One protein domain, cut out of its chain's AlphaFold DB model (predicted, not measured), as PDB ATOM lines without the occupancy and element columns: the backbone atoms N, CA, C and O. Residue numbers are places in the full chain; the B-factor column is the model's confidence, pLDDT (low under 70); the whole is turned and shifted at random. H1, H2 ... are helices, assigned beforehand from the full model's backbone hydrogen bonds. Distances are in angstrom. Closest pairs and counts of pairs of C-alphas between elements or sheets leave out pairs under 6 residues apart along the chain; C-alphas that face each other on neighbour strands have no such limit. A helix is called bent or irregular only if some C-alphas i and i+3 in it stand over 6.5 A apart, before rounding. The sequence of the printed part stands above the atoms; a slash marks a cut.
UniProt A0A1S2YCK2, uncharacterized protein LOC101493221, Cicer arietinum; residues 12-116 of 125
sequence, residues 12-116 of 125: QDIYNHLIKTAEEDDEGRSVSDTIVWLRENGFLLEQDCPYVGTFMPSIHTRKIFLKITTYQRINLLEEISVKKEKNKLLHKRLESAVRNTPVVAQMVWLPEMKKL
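This is residues 12 to 116 of the 125 residues of the protein "uncharacterized protein LOC101493221" of Cicer arietinum (UniProt A0A1S2YCK2). Two loosely joined lobes make up the domain: one holds the short helices H1, H2 and H3 with a long unnamed stretch that loops round one side of H1, and the other is the small helix H4 followed by the long helix H5. Residues 66 to 75 bridge the two lobes, and after H5 the printed part heads back between them before residues 107 to 116, with H6, stick out to one side. The printed part has 105 residues with six named helices, H1 to H6 in order along the chain, and no named strand; the class is all helix, although only 50 of the 105 residues are in named elements. The whole is loose, with a radius of gyration of the C-alphas of 17.3 A, and only just elongated, spanning 52 by 34 by 23 A.

H1 is residues 12 to 18 and begins at C-alpha 12, (-7.727, 15.012, 20.804). H2 is residues 22 to 27, and H3, residues 31 to 41, is 15.0 A long from first to last C-alpha. H4 is residues 76 to 79. H5, the longest helix, runs 25.1 A from C-alpha 84 at (15.124, 49.173, 29.514) to C-alpha 100 at (-4.163, 41.369, 15.390). H6 is residues 111 to 115 and ends at C-alpha 115, (-7.922, 30.689, 43.586); it is neither bent nor irregular, but only just: C-alphas 111 and 114 are 6.1 A apart.

H1 and H3 only just touch, with 3 pairs of C-alphas within 8 A, the closest being those of Ile 14 and Thr 34 at 7.4 A. Their lines are about perpendicular, at 78 degrees. H2 touches no helix; it is apart from H1, but only just, with a closest distance of 8.4 A. H5 touches H4 with residues 86 to 90 alone, and the closest C-alphas are those of Glu 79 and Asn 87, 5.7 A apart. H3 and H5 are apart, and H6 touches no helix. In H1, H2, H3 and H5 every O i to N i+4 pair is within hydrogen-bond range. H4 is too short for such a pair, but its 1 O i to N i+3 pair is within range; H6 has 0 of 1 O i to N i+4 pairs and 2 of 2 O i to N i+3 pairs within range.

The two C-alphas farthest apart are those of Ile 59 and Lys 84, at 52.1 A. The printed part has no cut. The link from H3 to H4, residues 42 to 75, is long; that from H5 to H6 is short but not tight, and the other three are tight. Residues 80 to 85 stand free, as do residues 107 to 116, of which 111 to 115 belong to H6. The mean pLDDT of the printed part is 83.6, and residues 57 to 60 and 77 to 87 are under 70.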
ATOM      1  N   GLN A  12      -7.953  16.446  20.628       91.12
ATOM      2  CA  GLN A  12      -7.727  15.012  20.804       91.12
ATOM      3  C   GLN A  12      -6.771  14.442  19.753       91.12
ATOM      4  O   GLN A  12      -5.916  13.631  20.093       91.12
ATOM      5  N   ASP A  13      -6.867  14.883  18.492       91.62
ATOM      6  CA  ASP A  13      -5.934  14.470  17.436       91.62
ATOM      7  C   ASP A  13      -4.495  14.843  17.800       91.62
ATOM      8  O   ASP A  13      -3.599  14.010  17.707       91.62
ATOM      9  N   ILE A  14      -4.287  16.068  18.284       90.88
ATOM     10  CA  ILE A  14      -2.974  16.538  18.734       90.88
ATOM     11  C   ILE A  14      -2.479  15.661  19.888       90.88
ATOM     12  O   ILE A  14      -1.365  15.141  19.847       90.88
ATOM     13  N   TYR A  15      -3.325  15.464  20.897       89.69
ATOM     14  CA  TYR A  15      -2.995  14.704  22.096       89.69
ATOM     15  C   TYR A  15      -2.618  13.246  21.784       89.69
ATOM     16  O   TYR A  15      -1.533  12.805  22.153       89.69
ATOM     17  N   ASN A  16      -3.417  12.541  20.978       87.31
ATOM     18  CA  ASN A  16      -3.147  11.159  20.556       87.31
ATOM     19  C   ASN A  16      -1.819  11.003  19.787       87.31
ATOM     20  O   ASN A  16      -1.242   9.909  19.716       87.31
ATOM     21  N   HIS A  17      -1.339  12.075  19.150       87.94
ATOM     22  CA  HIS A  17      -0.110  12.046  18.363       87.94
ATOM     23  C   HIS A  17       1.128  12.504  19.120       87.94
ATOM     24  O   HIS A  17       2.206  11.987  18.830       87.94
ATOM     25  N   LEU A  18       0.989  13.429  20.064       88.69
ATOM     26  CA  LEU A  18       2.120  13.955  20.821       88.69
ATOM     27  C   LEU A  18       2.390  13.190  22.120       88.69
ATOM     28  O   LEU A  18       3.531  13.198  22.585       88.69
ATOM     29  N   ILE A  19       1.368  12.530  22.668       86.75
ATOM     30  CA  ILE A  19       1.438  11.710  23.879       86.75
ATOM     31  C   ILE A  19       1.342  10.237  23.483       86.75
ATOM     32  O   ILE A  19       0.428   9.842  22.756       86.75
ATOM     33  N   LYS A  20       2.311   9.430  23.912       82.62
ATOM     34  CA  LYS A  20       2.439   7.995  23.616       82.62
ATOM     35  C   LYS A  20       2.515   7.138  24.871       82.62
ATOM     36  O   LYS A  20       2.206   5.950  24.783       82.62
ATOM     37  N   THR A  21       2.904   7.712  26.005       84.50
ATOM     38  CA  THR A  21       2.988   7.010  27.291       84.50
ATOM     39  C   THR A  21       2.265   7.773  28.402       84.50
ATOM     40  O   THR A  21       1.897   8.934  28.233       84.50
ATOM     41  N   ALA A  22       2.043   7.110  29.540       82.88
ATOM     42  CA  ALA A  22       1.429   7.732  30.713       82.88
ATOM     43  C   ALA A  22       2.349   8.783  31.360       82.88
ATOM     44  O   ALA A  22       1.871   9.783  31.878       82.88
ATOM     45  N   GLU A  23       3.666   8.584  31.298       85.19
ATOM     46  CA  GLU A  23       4.647   9.568  31.761       85.19
ATOM     47  C   GLU A  23       4.577  10.846  30.919       85.19
ATOM     48  O   GLU A  23       4.574  11.951  31.449       85.19
ATOM     49  N   GLU A  24       4.454  10.703  29.597       86.62
ATOM     50  CA  GLU A  24       4.312  11.847  28.695       86.62
ATOM     51  C   GLU A  24       2.988  12.589  28.897       86.62
ATOM     52  O   GLU A  24       2.934  13.799  28.688       86.62
ATOM     53  N   ASP A  25       1.929  11.879  29.295       85.31
ATOM     54  CA  ASP A  25       0.640  12.475  29.644       85.31
ATOM     55  C   ASP A  25       0.750  13.392  30.872       85.31
ATOM     56  O   ASP A  25       0.245  14.514  30.853       85.31
ATOM     57  N   ASP A  26       1.476  12.948  31.902       85.75
ATOM     58  CA  ASP A  26       1.698  13.723  33.129       85.75
ATOM     59  C   ASP A  26       2.594  14.951  32.889       85.75
ATOM     60  O   ASP A  26       2.312  16.051  33.369       85.75
ATOM     61  N   GLU A  27       3.656  14.800  32.090       87.25
ATOM     62  CA  GLU A  27       4.575  15.899  31.757       87.25
ATOM     63  C   GLU A  27       3.987  16.891  30.741       87.25
ATOM     64  O   GLU A  27       4.324  18.083  30.728       87.25
ATOM     65  N   GLY A  28       3.117  16.403  29.859       88.12
ATOM     66  CA  GLY A  28       2.613  17.140  28.714       88.12
ATOM     67  C   GLY A  28       3.684  17.422  27.654       88.12
ATOM     68  O   GLY A  28       4.737  16.785  27.558       88.12
ATOM     69  N   ARG A  29       3.386  18.387  26.776       89.81
ATOM     70  CA  ARG A  29       4.240  18.755  25.635       89.81
ATOM     71  C   ARG A  29       4.354  20.252  25.467       89.81
ATOM     72  O   ARG A  29       3.434  21.008  25.781       89.81
ATOM     73  N   SER A  30       5.492  20.689  24.932       88.69
ATOM     74  CA  SER A  30       5.706  22.107  24.697       88.69
ATOM     75  C   SER A  30       4.797  22.627  23.577       88.69
ATOM     76  O   SER A  30       4.466  21.932  22.610       88.69
ATOM     77  N   VAL A  31       4.433  23.908  23.671       89.50
ATOM     78  CA  VAL A  31       3.706  24.609  22.600       89.50
ATOM     79  C   VAL A  31       4.508  24.592  21.295       89.50
ATOM     80  O   VAL A  31       3.927  24.525  20.215       89.50
ATOM     81  N   SER A  32       5.842  24.631  21.382       88.69
ATOM     82  CA  SER A  32       6.707  24.627  20.197       88.69
ATOM     83  C   SER A  32       6.608  23.301  19.447       88.69
ATOM     84  O   SER A  32       6.364  23.318  18.241       88.69
ATOM     85  N   ASP A  33       6.705  22.171  20.152       89.69
ATOM     86  CA  ASP A  33       6.579  20.836  19.547       89.69
ATOM     87  C   ASP A  33       5.193  20.648  18.935       89.69
ATOM     88  O   ASP A  33       5.052  20.149  17.820       89.69
ATOM     89  N   THR A  34       4.169  21.152  19.626       92.06
ATOM     90  CA  THR A  34       2.790  21.139  19.138       92.06
ATOM     91  C   THR A  34       2.648  21.904  17.822       92.06
ATOM     92  O   THR A  34       2.080  21.388  16.860       92.06
ATOM     93  N   ILE A  35       3.196  23.120  17.734       91.69
ATOM     94  CA  ILE A  35       3.154  23.934  16.511       91.69
ATOM     95  C   ILE A  35       3.941  23.276  15.375       91.69
ATOM     96  O   ILE A  35       3.472  23.284  14.236       91.69
ATOM     97  N   VAL A  36       5.118  22.711  15.661       91.38
ATOM     98  CA  VAL A  36       5.930  21.991  14.665       91.38
ATOM     99  C   VAL A  36       5.144  20.812  14.106       91.38
ATOM    100  O   VAL A  36       4.973  20.714  12.891       91.38
ATOM    101  N   TRP A  37       4.562  19.991  14.981       92.19
ATOM    102  CA  TRP A  37       3.759  18.851  14.563       92.19
ATOM    103  C   TRP A  37       2.557  19.279  13.718       92.19
ATOM    104  O   TRP A  37       2.337  18.731  12.640       92.19
ATOM    105  N   LEU A  38       1.821  20.312  14.134       93.81
ATOM    106  CA  LEU A  38       0.677  20.856  13.394       93.81
ATOM    107  C   LEU A  38       1.061  21.457  12.038       93.81
ATOM    108  O   LEU A  38       0.289  21.390  11.079       93.81
ATOM    109  N   ARG A  39       2.253  22.045  11.931       93.81
ATOM    110  CA  ARG A  39       2.785  22.557  10.666       93.81
ATOM    111  C   ARG A  39       3.100  21.437   9.689       93.81
ATOM    112  O   ARG A  39       3.018  21.657   8.488       93.81
ATOM    113  N   GLU A  40       3.430  20.246  10.162       92.75
ATOM    114  CA  GLU A  40       3.707  19.090   9.308       92.75
ATOM    115  C   GLU A  40       2.430  18.306   8.990       92.75
ATOM    116  O   GLU A  40       2.195  17.941   7.835       92.75
ATOM    117  N   ASN A  41       1.556  18.156   9.986       92.81
ATOM    118  CA  ASN A  41       0.459  17.191   9.996       92.81
ATOM    119  C   ASN A  41      -0.935  17.819   9.858       92.81
ATOM    120  O   ASN A  41      -1.880  17.099   9.539       92.81
ATOM    121  N   GLY A  42      -1.077  19.129  10.067       94.25
ATOM    122  CA  GLY A  42      -2.355  19.843  10.025       94.25
ATOM    123  C   GLY A  42      -3.315  19.486  11.165       94.25
ATOM    124  O   GLY A  42      -2.996  18.684  12.038       94.25
ATOM    125  N   PHE A  43      -4.500  20.093  11.136       94.00
ATOM    126  CA  PHE A  43      -5.577  19.918  12.108       94.00
ATOM    127  C   PHE A  43      -6.743  19.131  11.525       94.00
ATOM    128  O   PHE A  43      -7.069  19.284  10.346       94.00
ATOM    129  N   LEU A  44      -7.432  18.399  12.393       94.00
ATOM    130  CA  LEU A  44      -8.758  17.845  12.144       94.00
ATOM    131  C   LEU A  44      -9.841  18.746  12.746       94.00
ATOM    132  O   LEU A  44      -9.567  19.567  13.624       94.00
ATOM    133  N   LEU A  45     -11.080  18.575  12.289       94.19
ATOM    134  CA  LEU A  45     -12.243  19.153  12.958       94.19
ATOM    135  C   LEU A  45     -12.595  18.338  14.207       94.19
ATOM    136  O   LEU A  45     -12.485  17.115  14.204       94.19
ATOM    137  N   GLU A  46     -13.095  19.011  15.243       93.38
ATOM    138  CA  GLU A  46     -13.578  18.369  16.479       93.38
ATOM    139  C   GLU A  46     -14.637  17.294  16.199       93.38
ATOM    140  O   GLU A  46     -14.625  16.231  16.800       93.38
ATOM    141  N   GLN A  47     -15.527  17.537  15.234       92.19
ATOM    142  CA  GLN A  47     -16.574  16.583  14.855       92.19
ATOM    143  C   GLN A  47     -16.024  15.251  14.304       92.19
ATOM    144  O   GLN A  47     -16.717  14.241  14.373       92.19
ATOM    145  N   ASP A  48     -14.805  15.257  13.745       91.31
ATOM    146  CA  ASP A  48     -14.167  14.073  13.160       91.31
ATOM    147  C   ASP A  48     -13.301  13.332  14.199       91.31
ATOM    148  O   ASP A  48     -13.044  12.138  14.058       91.31
ATOM    149  N   CYS A  49     -12.846  14.028  15.249       91.00
ATOM    150  CA  CYS A  49     -12.095  13.456  16.366       91.00
ATOM    151  C   CYS A  49     -12.427  14.213  17.671       91.00
ATOM    152  O   CYS A  49     -11.708  15.147  18.032       91.00
ATOM    153  N   PRO A  50     -13.519  13.849  18.366       92.00
ATOM    154  CA  PRO A  50     -13.960  14.558  19.565       92.00
ATOM    155  C   PRO A  50     -13.010  14.387  20.752       92.00
ATOM    156  O   PRO A  50     -12.371  13.344  20.904       92.00
ATOM    157  N   TYR A  51     -12.966  15.383  21.634       91.69
ATOM    158  CA  TYR A  51     -12.243  15.301  22.898       91.69
ATOM    159  C   TYR A  51     -12.907  14.334  23.878       91.69
ATOM    160  O   TYR A  51     -14.083  14.471  24.213       91.69
ATOM    161  N   VAL A  52     -12.121  13.377  24.372       89.69
ATOM    162  CA  VAL A  52     -12.568  12.357  25.333       89.69
ATOM    163  C   VAL A  52     -11.836  12.429  26.673       89.69
ATOM    164  O   VAL A  52     -12.234  11.756  27.619       89.69
ATOM    165  N   GLY A  53     -10.784  13.247  26.780       83.56
ATOM    166  CA  GLY A  53     -10.021  13.419  28.022       83.56
ATOM    167  C   GLY A  53      -9.184  12.207  28.434       83.56
ATOM    168  O   GLY A  53      -8.712  12.152  29.564       83.56
ATOM    169  N   THR A  54      -9.005  11.239  27.538       80.69
ATOM    170  CA  THR A  54      -8.173  10.052  27.742       80.69
ATOM    171  C   THR A  54      -7.355   9.762  26.494       80.69
ATOM    172  O   THR A  54      -7.715  10.164  25.383       80.69
ATOM    173  N   PHE A  55      -6.226   9.075  26.668       72.69
ATOM    174  CA  PHE A  55      -5.403   8.640  25.547       72.69
ATOM    175  C   PHE A  55      -6.152   7.610  24.700       72.69
ATOM    176  O   PHE A  55      -6.587   6.569  25.194       72.69
ATOM    177  N   MET A  56      -6.259   7.893  23.402       70.69
ATOM    178  CA  MET A  56      -6.759   6.947  22.415       70.69
ATOM    179  C   MET A  56      -5.697   6.745  21.330       70.69
ATOM    180  O   MET A  56      -5.316   7.705  20.661       70.69
ATOM    181  N   PRO A  57      -5.223   5.512  21.085       65.31
ATOM    182  CA  PRO A  57      -4.321   5.267  19.969       65.31
ATOM    183  C   PRO A  57      -4.965   5.715  18.646       65.31
ATOM    184  O   PRO A  57      -6.162   5.517  18.420       65.31
ATOM    185  N   SER A  58      -4.182   6.340  17.760       63.16
ATOM    186  CA  SER A  58      -4.684   6.915  16.508       63.16
ATOM    187  C   SER A  58      -5.104   5.821  15.515       63.16
ATOM    188  O   SER A  58      -4.298   5.350  14.716       63.16
ATOM    189  N   ILE A  59      -6.371   5.412  15.555       65.00
ATOM    190  CA  ILE A  59      -6.929   4.392  14.647       65.00
ATOM    191  C   ILE A  59      -7.678   4.978  13.438       65.00
ATOM    192  O   ILE A  59      -8.236   4.232  12.639       65.00
ATOM    193  N   HIS A  60      -7.700   6.304  13.281       67.56
ATOM    194  CA  HIS A  60      -8.531   6.981  12.282       67.56
ATOM    195  C   HIS A  60      -7.712   7.535  11.113       67.56
ATOM    196  O   HIS A  60      -6.637   8.110  11.295       67.56
ATOM    197  N   THR A  61      -8.250   7.418   9.896       80.25
ATOM    198  CA  THR A  61      -7.702   8.094   8.715       80.25
ATOM    199  C   THR A  61      -7.856   9.605   8.871       80.25
ATOM    200  O   THR A  61      -8.968  10.123   8.975       80.25
ATOM    201  N   ARG A  62      -6.733  10.329   8.885       89.00
ATOM    202  CA  ARG A  62      -6.718  11.776   9.130       89.00
ATOM    203  C   ARG A  62      -7.188  12.557   7.902       89.00
ATOM    204  O   ARG A  62      -6.520  12.559   6.870       89.00
ATOM    205  N   LYS A  63      -8.305  13.277   8.032       90.94
ATOM    206  CA  LYS A  63      -8.783  14.249   7.038       90.94
ATOM    207  C   LYS A  63      -8.356  15.656   7.450       90.94
ATOM    208  O   LYS A  63      -9.016  16.306   8.254       90.94
ATOM    209  N   ILE A  64      -7.239  16.120   6.898       93.81
ATOM    210  CA  ILE A  64      -6.682  17.434   7.238       93.81
ATOM    211  C   ILE A  64      -7.641  18.541   6.787       93.81
ATOM    212  O   ILE A  64      -8.013  18.616   5.616       93.81
ATOM    213  N   PHE A  65      -8.008  19.415   7.720       93.75
ATOM    214  CA  PHE A  65      -8.890  20.555   7.498       93.75
ATOM    215  C   PHE A  65      -8.120  21.877   7.362       93.75
ATOM    216  O   PHE A  65      -8.394  22.670   6.465       93.75
ATOM    217  N   LEU A  66      -7.139  22.115   8.238       92.19
ATOM    218  CA  LEU A  66      -6.326  23.338   8.276       92.19
ATOM    219  C   LEU A  66      -4.854  22.979   8.496       92.19
ATOM    220  O   LEU A  66      -4.552  21.937   9.071       92.19
ATOM    221  N   LYS A  67      -3.924  23.847   8.095       91.00
ATOM    222  CA  LYS A  67      -2.493  23.683   8.366       91.00
ATOM    223  C   LYS A  67      -1.854  25.018   8.733       91.00
ATOM    224  O   LYS A  67      -2.147  26.034   8.106       91.00
ATOM    225  N   ILE A  68      -0.972  25.013   9.732       90.62
ATOM    226  CA  ILE A  68      -0.111  26.168  10.008       90.62
ATOM    227  C   ILE A  68       0.957  26.219   8.923       90.62
ATOM    228  O   ILE A  68       1.669  25.245   8.704       90.62
ATOM    229  N   THR A  69       1.087  27.355   8.249       89.50
ATOM    230  CA  THR A  69       2.142  27.570   7.249       89.50
ATOM    231  C   THR A  69       3.356  28.258   7.864       89.50
ATOM    232  O   THR A  69       4.500  27.892   7.579       89.50
ATOM    233  N   THR A  70       3.104  29.213   8.757       88.56
ATOM    234  CA  THR A  70       4.107  30.039   9.423       88.56
ATOM    235  C   THR A  70       3.720  30.298  10.875       88.56
ATOM    236  O   THR A  70       2.539  30.324  11.217       88.56
ATOM    237  N   TYR A  71       4.720  30.500  11.727       88.00
ATOM    238  CA  TYR A  71       4.534  30.970  13.093       88.00
ATOM    239  C   TYR A  71       5.700  31.878  13.483       88.00
ATOM    240  O   TYR A  71       6.813  31.741  12.976       88.00
ATOM    241  N   GLN A  72       5.441  32.802  14.404       85.88
ATOM    242  CA  GLN A  72       6.459  33.674  14.965       85.88
ATOM    243  C   GLN A  72       6.532  33.444  16.471       85.88
ATOM    244  O   GLN A  72       5.548  33.625  17.184       85.88
ATOM    245  N   ARG A  73       7.714  33.066  16.961       86.00
ATOM    246  CA  ARG A  73       7.971  32.937  18.395       86.00
ATOM    247  C   ARG A  73       8.383  34.287  18.976       86.00
ATOM    248  O   ARG A  73       9.236  34.973  18.414       86.00
ATOM    249  N   ILE A  74       7.804  34.642  20.120       83.50
ATOM    250  CA  ILE A  74       8.229  35.780  20.939       83.50
ATOM    251  C   ILE A  74       8.798  35.207  22.240       83.50
ATOM    252  O   ILE A  74       8.091  34.512  22.965       83.50
ATOM    253  N   ASN A  75      10.086  35.440  22.507       78.12
ATOM    254  CA  ASN A  75      10.746  34.964  23.722       78.12
ATOM    255  C   ASN A  75      10.696  36.046  24.808       78.12
ATOM    256  O   ASN A  75      11.366  37.069  24.692       78.12
ATOM    257  N   LEU A  76       9.912  35.806  25.861       72.44
ATOM    258  CA  LEU A  76       9.766  36.739  26.981       72.44
ATOM    259  C   LEU A  76      10.911  36.639  28.005       72.44
ATOM    260  O   LEU A  76      11.080  37.539  28.815       72.44
ATOM    261  N   LEU A  77      11.757  35.601  27.963       64.12
ATOM    262  CA  LEU A  77      12.913  35.499  28.868       64.12
ATOM    263  C   LEU A  77      14.031  36.496  28.516       64.12
ATOM    264  O   LEU A  77      14.836  36.850  29.373       64.12
ATOM    265  N   GLU A  78      14.050  37.014  27.283       56.09
ATOM    266  CA  GLU A  78      14.946  38.112  26.886       56.09
ATOM    267  C   GLU A  78      14.648  39.423  27.640       56.09
ATOM    268  O   GLU A  78      15.503  40.308  27.706       56.09
ATOM    269  N   GLU A  79      13.463  39.531  28.248       50.84
ATOM    270  CA  GLU A  79      12.987  40.691  29.008       50.84
ATOM    271  C   GLU A  79      13.670  40.828  30.384       50.84
ATOM    272  O   GLU A  79      13.772  41.931  30.926       50.84
ATOM    273  N   ILE A  80      14.201  39.720  30.921       51.75
ATOM    274  CA  ILE A  80      14.892  39.665  32.223       51.75
ATOM    275  C   ILE A  80      16.378  40.047  32.084       51.75
ATOM    276  O   ILE A  80      16.986  40.538  33.032       51.75
ATOM    277  N   SER A  81      16.976  39.879  30.897       53.50
ATOM    278  CA  SER A  81      18.431  40.002  30.711       53.50
ATOM    279  C   SER A  81      18.921  41.289  30.036       53.50
ATOM    280  O   SER A  81      20.135  41.433  29.875       53.50
ATOM    281  N   VAL A  82      18.069  42.242  29.617       51.12
ATOM    282  CA  VAL A  82      18.562  43.387  28.818       51.12
ATOM    283  C   VAL A  82      17.924  44.749  29.133       51.12
ATOM    284  O   VAL A  82      16.744  44.872  29.425       51.12
ATOM    285  N   LYS A  83      18.767  45.794  29.035       58.59
ATOM    286  CA  LYS A  83      18.501  47.248  29.098       58.59
ATOM    287  C   LYS A  83      17.047  47.660  28.778       58.59
ATOM    288  O   LYS A  83      16.509  47.270  27.744       58.59
ATOM    289  N   LYS A  84      16.492  48.587  29.583       59.91
ATOM    290  CA  LYS A  84      15.124  49.173  29.514       59.91
ATOM    291  C   LYS A  84      14.555  49.443  28.105       59.91
ATOM    292  O   LYS A  84      13.342  49.374  27.922       59.91
ATOM    293  N   GLU A  85      15.384  49.783  27.120       62.53
ATOM    294  CA  GLU A  85      14.941  50.048  25.740       62.53
ATOM    295  C   GLU A  85      14.477  48.793  24.988       62.53
ATOM    296  O   GLU A  85      13.485  48.861  24.261       62.53
ATOM    297  N   LYS A  86      15.124  47.633  25.191       61.81
ATOM    298  CA  LYS A  86      14.695  46.374  24.558       61.81
ATOM    299  C   LYS A  86      13.336  45.911  25.087       61.81
ATOM    300  O   LYS A  86      12.513  45.453  24.296       61.81
ATOM    301  N   ASN A  87      13.053  46.155  26.368       68.50
ATOM    302  CA  ASN A  87      11.761  45.824  26.978       68.50
ATOM    303  C   ASN A  87      10.610  46.626  26.351       68.50
ATOM    304  O   ASN A  87       9.562  46.063  26.040       68.50
ATOM    305  N   LYS A  88      10.820  47.916  26.038       74.38
ATOM    306  CA  LYS A  88       9.810  48.730  25.328       74.38
ATOM    307  C   LYS A  88       9.492  48.191  23.932       74.38
ATOM    308  O   LYS A  88       8.341  48.254  23.503       74.38
ATOM    309  N   LEU A  89      10.495  47.701  23.202       79.12
ATOM    310  CA  LEU A  89      10.287  47.133  21.869       79.12
ATOM    311  C   LEU A  89       9.545  45.791  21.940       79.12
ATOM    312  O   LEU A  89       8.638  45.561  21.141       79.12
ATOM    313  N   LEU A  90       9.904  44.929  22.893       78.75
ATOM    314  CA  LEU A  90       9.251  43.637  23.098       78.75
ATOM    315  C   LEU A  90       7.768  43.800  23.454       78.75
ATOM    316  O   LEU A  90       6.923  43.199  22.790       78.75
ATOM    317  N   HIS A  91       7.448  44.694  24.395       81.00
ATOM    318  CA  HIS A  91       6.070  45.029  24.757       81.00
ATOM    319  C   HIS A  91       5.249  45.484  23.544       81.00
ATOM    320  O   HIS A  91       4.184  44.934  23.280       81.00
ATOM    321  N   LYS A  92       5.774  46.413  22.730       85.38
ATOM    322  CA  LYS A  92       5.089  46.865  21.505       85.38
ATOM    323  C   LYS A  92       4.830  45.727  20.514       85.38
ATOM    324  O   LYS A  92       3.784  45.705  19.866       85.38
ATOM    325  N   ARG A  93       5.772  44.788  20.368       85.44
ATOM    326  CA  ARG A  93       5.599  43.617  19.491       85.44
ATOM    327  C   ARG A  93       4.514  42.683  20.020       85.44
ATOM    328  O   ARG A  93       3.693  42.234  19.225       85.44
ATOM    329  N   LEU A  94       4.490  42.425  21.327       86.69
ATOM    330  CA  LEU A  94       3.472  41.588  21.961       86.69
ATOM    331  C   LEU A  94       2.080  42.225  21.863       86.69
ATOM    332  O   LEU A  94       1.142  41.566  21.424       86.69
ATOM    333  N   GLU A  95       1.954  43.514  22.191       89.06
ATOM    334  CA  GLU A  95       0.699  44.266  22.060       89.06
ATOM    335  C   GLU A  95       0.170  44.233  20.625       89.06
ATOM    336  O   GLU A  95      -1.017  43.996  20.404       89.06
ATOM    337  N   SER A  96       1.052  44.437  19.643       89.94
ATOM    338  CA  SER A  96       0.692  44.341  18.229       89.94
ATOM    339  C   SER A  96       0.228  42.929  17.856       89.94
ATOM    340  O   SER A  96      -0.795  42.777  17.194       89.94
ATOM    341  N   ALA A  97       0.926  41.884  18.313       89.50
ATOM    342  CA  ALA A  97       0.549  40.501  18.029       89.50
ATOM    343  C   ALA A  97      -0.849  40.166  18.578       89.50
ATOM    344  O   ALA A  97      -1.705  39.710  17.823       89.50
ATOM    345  N   VAL A  98      -1.104  40.475  19.854       90.50
ATOM    346  CA  VAL A  98      -2.379  40.179  20.533       90.50
ATOM    347  C   VAL A  98      -3.549  40.975  19.945       90.50
ATOM    348  O   VAL A  98      -4.664  40.465  19.880       90.50
ATOM    349  N   ARG A  99      -3.319  42.213  19.483       91.44
ATOM    350  CA  ARG A  99      -4.364  43.027  18.832       91.44
ATOM    351  C   ARG A  99      -4.809  42.469  17.483       91.44
ATOM    352  O   ARG A  99      -5.958  42.669  17.107       91.44
ATOM    353  N   ASN A 100      -3.905  41.819  16.756       88.75
ATOM    354  CA  ASN A 100      -4.163  41.369  15.390       88.75
ATOM    355  C   ASN A 100      -4.690  39.928  15.322       88.75
ATOM    356  O   ASN A 100      -5.433  39.598  14.403       88.75
ATOM    357  N   THR A 101      -4.297  39.060  16.257       86.00
ATOM    358  CA  THR A 101      -4.667  37.638  16.246       86.00
ATOM    359  C   THR A 101      -4.568  37.028  17.647       86.00
ATOM    360  O   THR A 101      -3.754  37.484  18.452       86.00
ATOM    361  N   PRO A 102      -5.323  35.956  17.956       87.62
ATOM    362  CA  PRO A 102      -5.041  35.135  19.127       87.62
ATOM    363  C   PRO A 102      -3.588  34.642  19.128       87.62
ATOM    364  O   PRO A 102      -3.061  34.233  18.090       87.62
ATOM    365  N   VAL A 103      -2.960  34.670  20.302       90.19
ATOM    366  CA  VAL A 103      -1.577  34.233  20.529       90.19
ATOM    367  C   VAL A 103      -1.583  33.128  21.578       90.19
ATOM    368  O   VAL A 103      -2.268  33.238  22.593       90.19
ATOM    369  N   VAL A 104      -0.807  32.070  21.346       89.81
ATOM    370  CA  VAL A 104      -0.570  31.034  22.356       89.81
ATOM    371  C   VAL A 104       0.561  31.493  23.270       89.81
ATOM    372  O   VAL A 104       1.631  31.871  22.793       89.81
ATOM    373  N   ALA A 105       0.327  31.449  24.578       87.50
ATOM    374  CA  ALA A 105       1.310  31.797  25.595       87.50
ATOM    375  C   ALA A 105       1.571  30.597  26.509       87.50
ATOM    376  O   ALA A 105       0.648  29.870  26.870       87.50
ATOM    377  N   GLN A 106       2.831  30.416  26.896       84.12
ATOM    378  CA  GLN A 106       3.236  29.456  27.915       84.12
ATOM    379  C   GLN A 106       3.616  30.234  29.173       84.12
ATOM    380  O   GLN A 106       4.380  31.196  29.100       84.12
ATOM    381  N   MET A 107       3.066  29.832  30.314       81.69
ATOM    382  CA  MET A 107       3.307  30.468  31.606       81.69
ATOM    383  C   MET A 107       3.514  29.416  32.686       81.69
ATOM    384  O   MET A 107       3.042  28.287  32.560       81.69
ATOM    385  N   VAL A 108       4.215  29.797  33.749       83.38
ATOM    386  CA  VAL A 108       4.373  28.947  34.928       83.38
ATOM    387  C   VAL A 108       3.048  28.918  35.680       83.38
ATOM    388  O   VAL A 108       2.531  29.968  36.065       83.38
ATOM    389  N   TRP A 109       2.502  27.720  35.886       84.50
ATOM    390  CA  TRP A 109       1.324  27.542  36.723       84.50
ATOM    391  C   TRP A 109       1.718  27.646  38.196       84.50
ATOM    392  O   TRP A 109       2.477  26.818  38.700       84.50
ATOM    393  N   LEU A 110       1.195  28.653  38.894       87.75
ATOM    394  CA  LEU A 110       1.445  28.851  40.321       87.75
ATOM    395  C   LEU A 110       0.261  28.320  41.150       87.75
ATOM    396  O   LEU A 110      -0.890  28.475  40.722       87.75
ATOM    397  N   PRO A 111       0.485  27.702  42.327       87.62
ATOM    398  CA  PRO A 111      -0.590  27.153  43.164       87.62
ATOM    399  C   PRO A 111      -1.730  28.141  43.460       87.62
ATOM    400  O   PRO A 111      -2.899  27.752  43.525       87.62
ATOM    401  N   GLU A 112      -1.408  29.425  43.591       86.12
ATOM    402  CA  GLU A 112      -2.323  30.530  43.865       86.12
ATOM    403  C   GLU A 112      -3.296  30.783  42.709       86.12
ATOM    404  O   GLU A 112      -4.421  31.231  42.947       86.12
ATOM    405  N   MET A 113      -2.921  30.436  41.471       87.56
ATOM    406  CA  MET A 113      -3.759  30.643  40.284       87.56
ATOM    407  C   MET A 113      -5.065  29.843  40.350       87.56
ATOM    408  O   MET A 113      -6.083  30.287  39.822       87.56
ATOM    409  N   LYS A 114      -5.092  28.727  41.099       87.88
ATOM    410  CA  LYS A 114      -6.317  27.950  41.378       87.88
ATOM    411  C   LYS A 114      -7.400  28.768  42.093       87.88
ATOM    412  O   LYS A 114      -8.569  28.399  42.055       87.88
ATOM    413  N   LYS A 115      -7.022  29.851  42.781       87.25
ATOM    414  CA  LYS A 115      -7.922  30.689  43.586       87.25
ATOM    415  C   LYS A 115      -8.386  31.951  42.851       87.25
ATOM    416  O   LYS A 115      -9.111  32.746  43.448       87.25
ATOM    417  N   LEU A 116      -7.980  32.163  41.595       86.25
ATOM    418  CA  LEU A 116      -8.333  33.372  40.850       86.25
ATOM    419  C   LEU A 116      -9.834  33.417  40.545       86.25
ATOM    420  O   LEU A 116     -10.400  32.484  39.984       86.25
TER     421      LEU A 116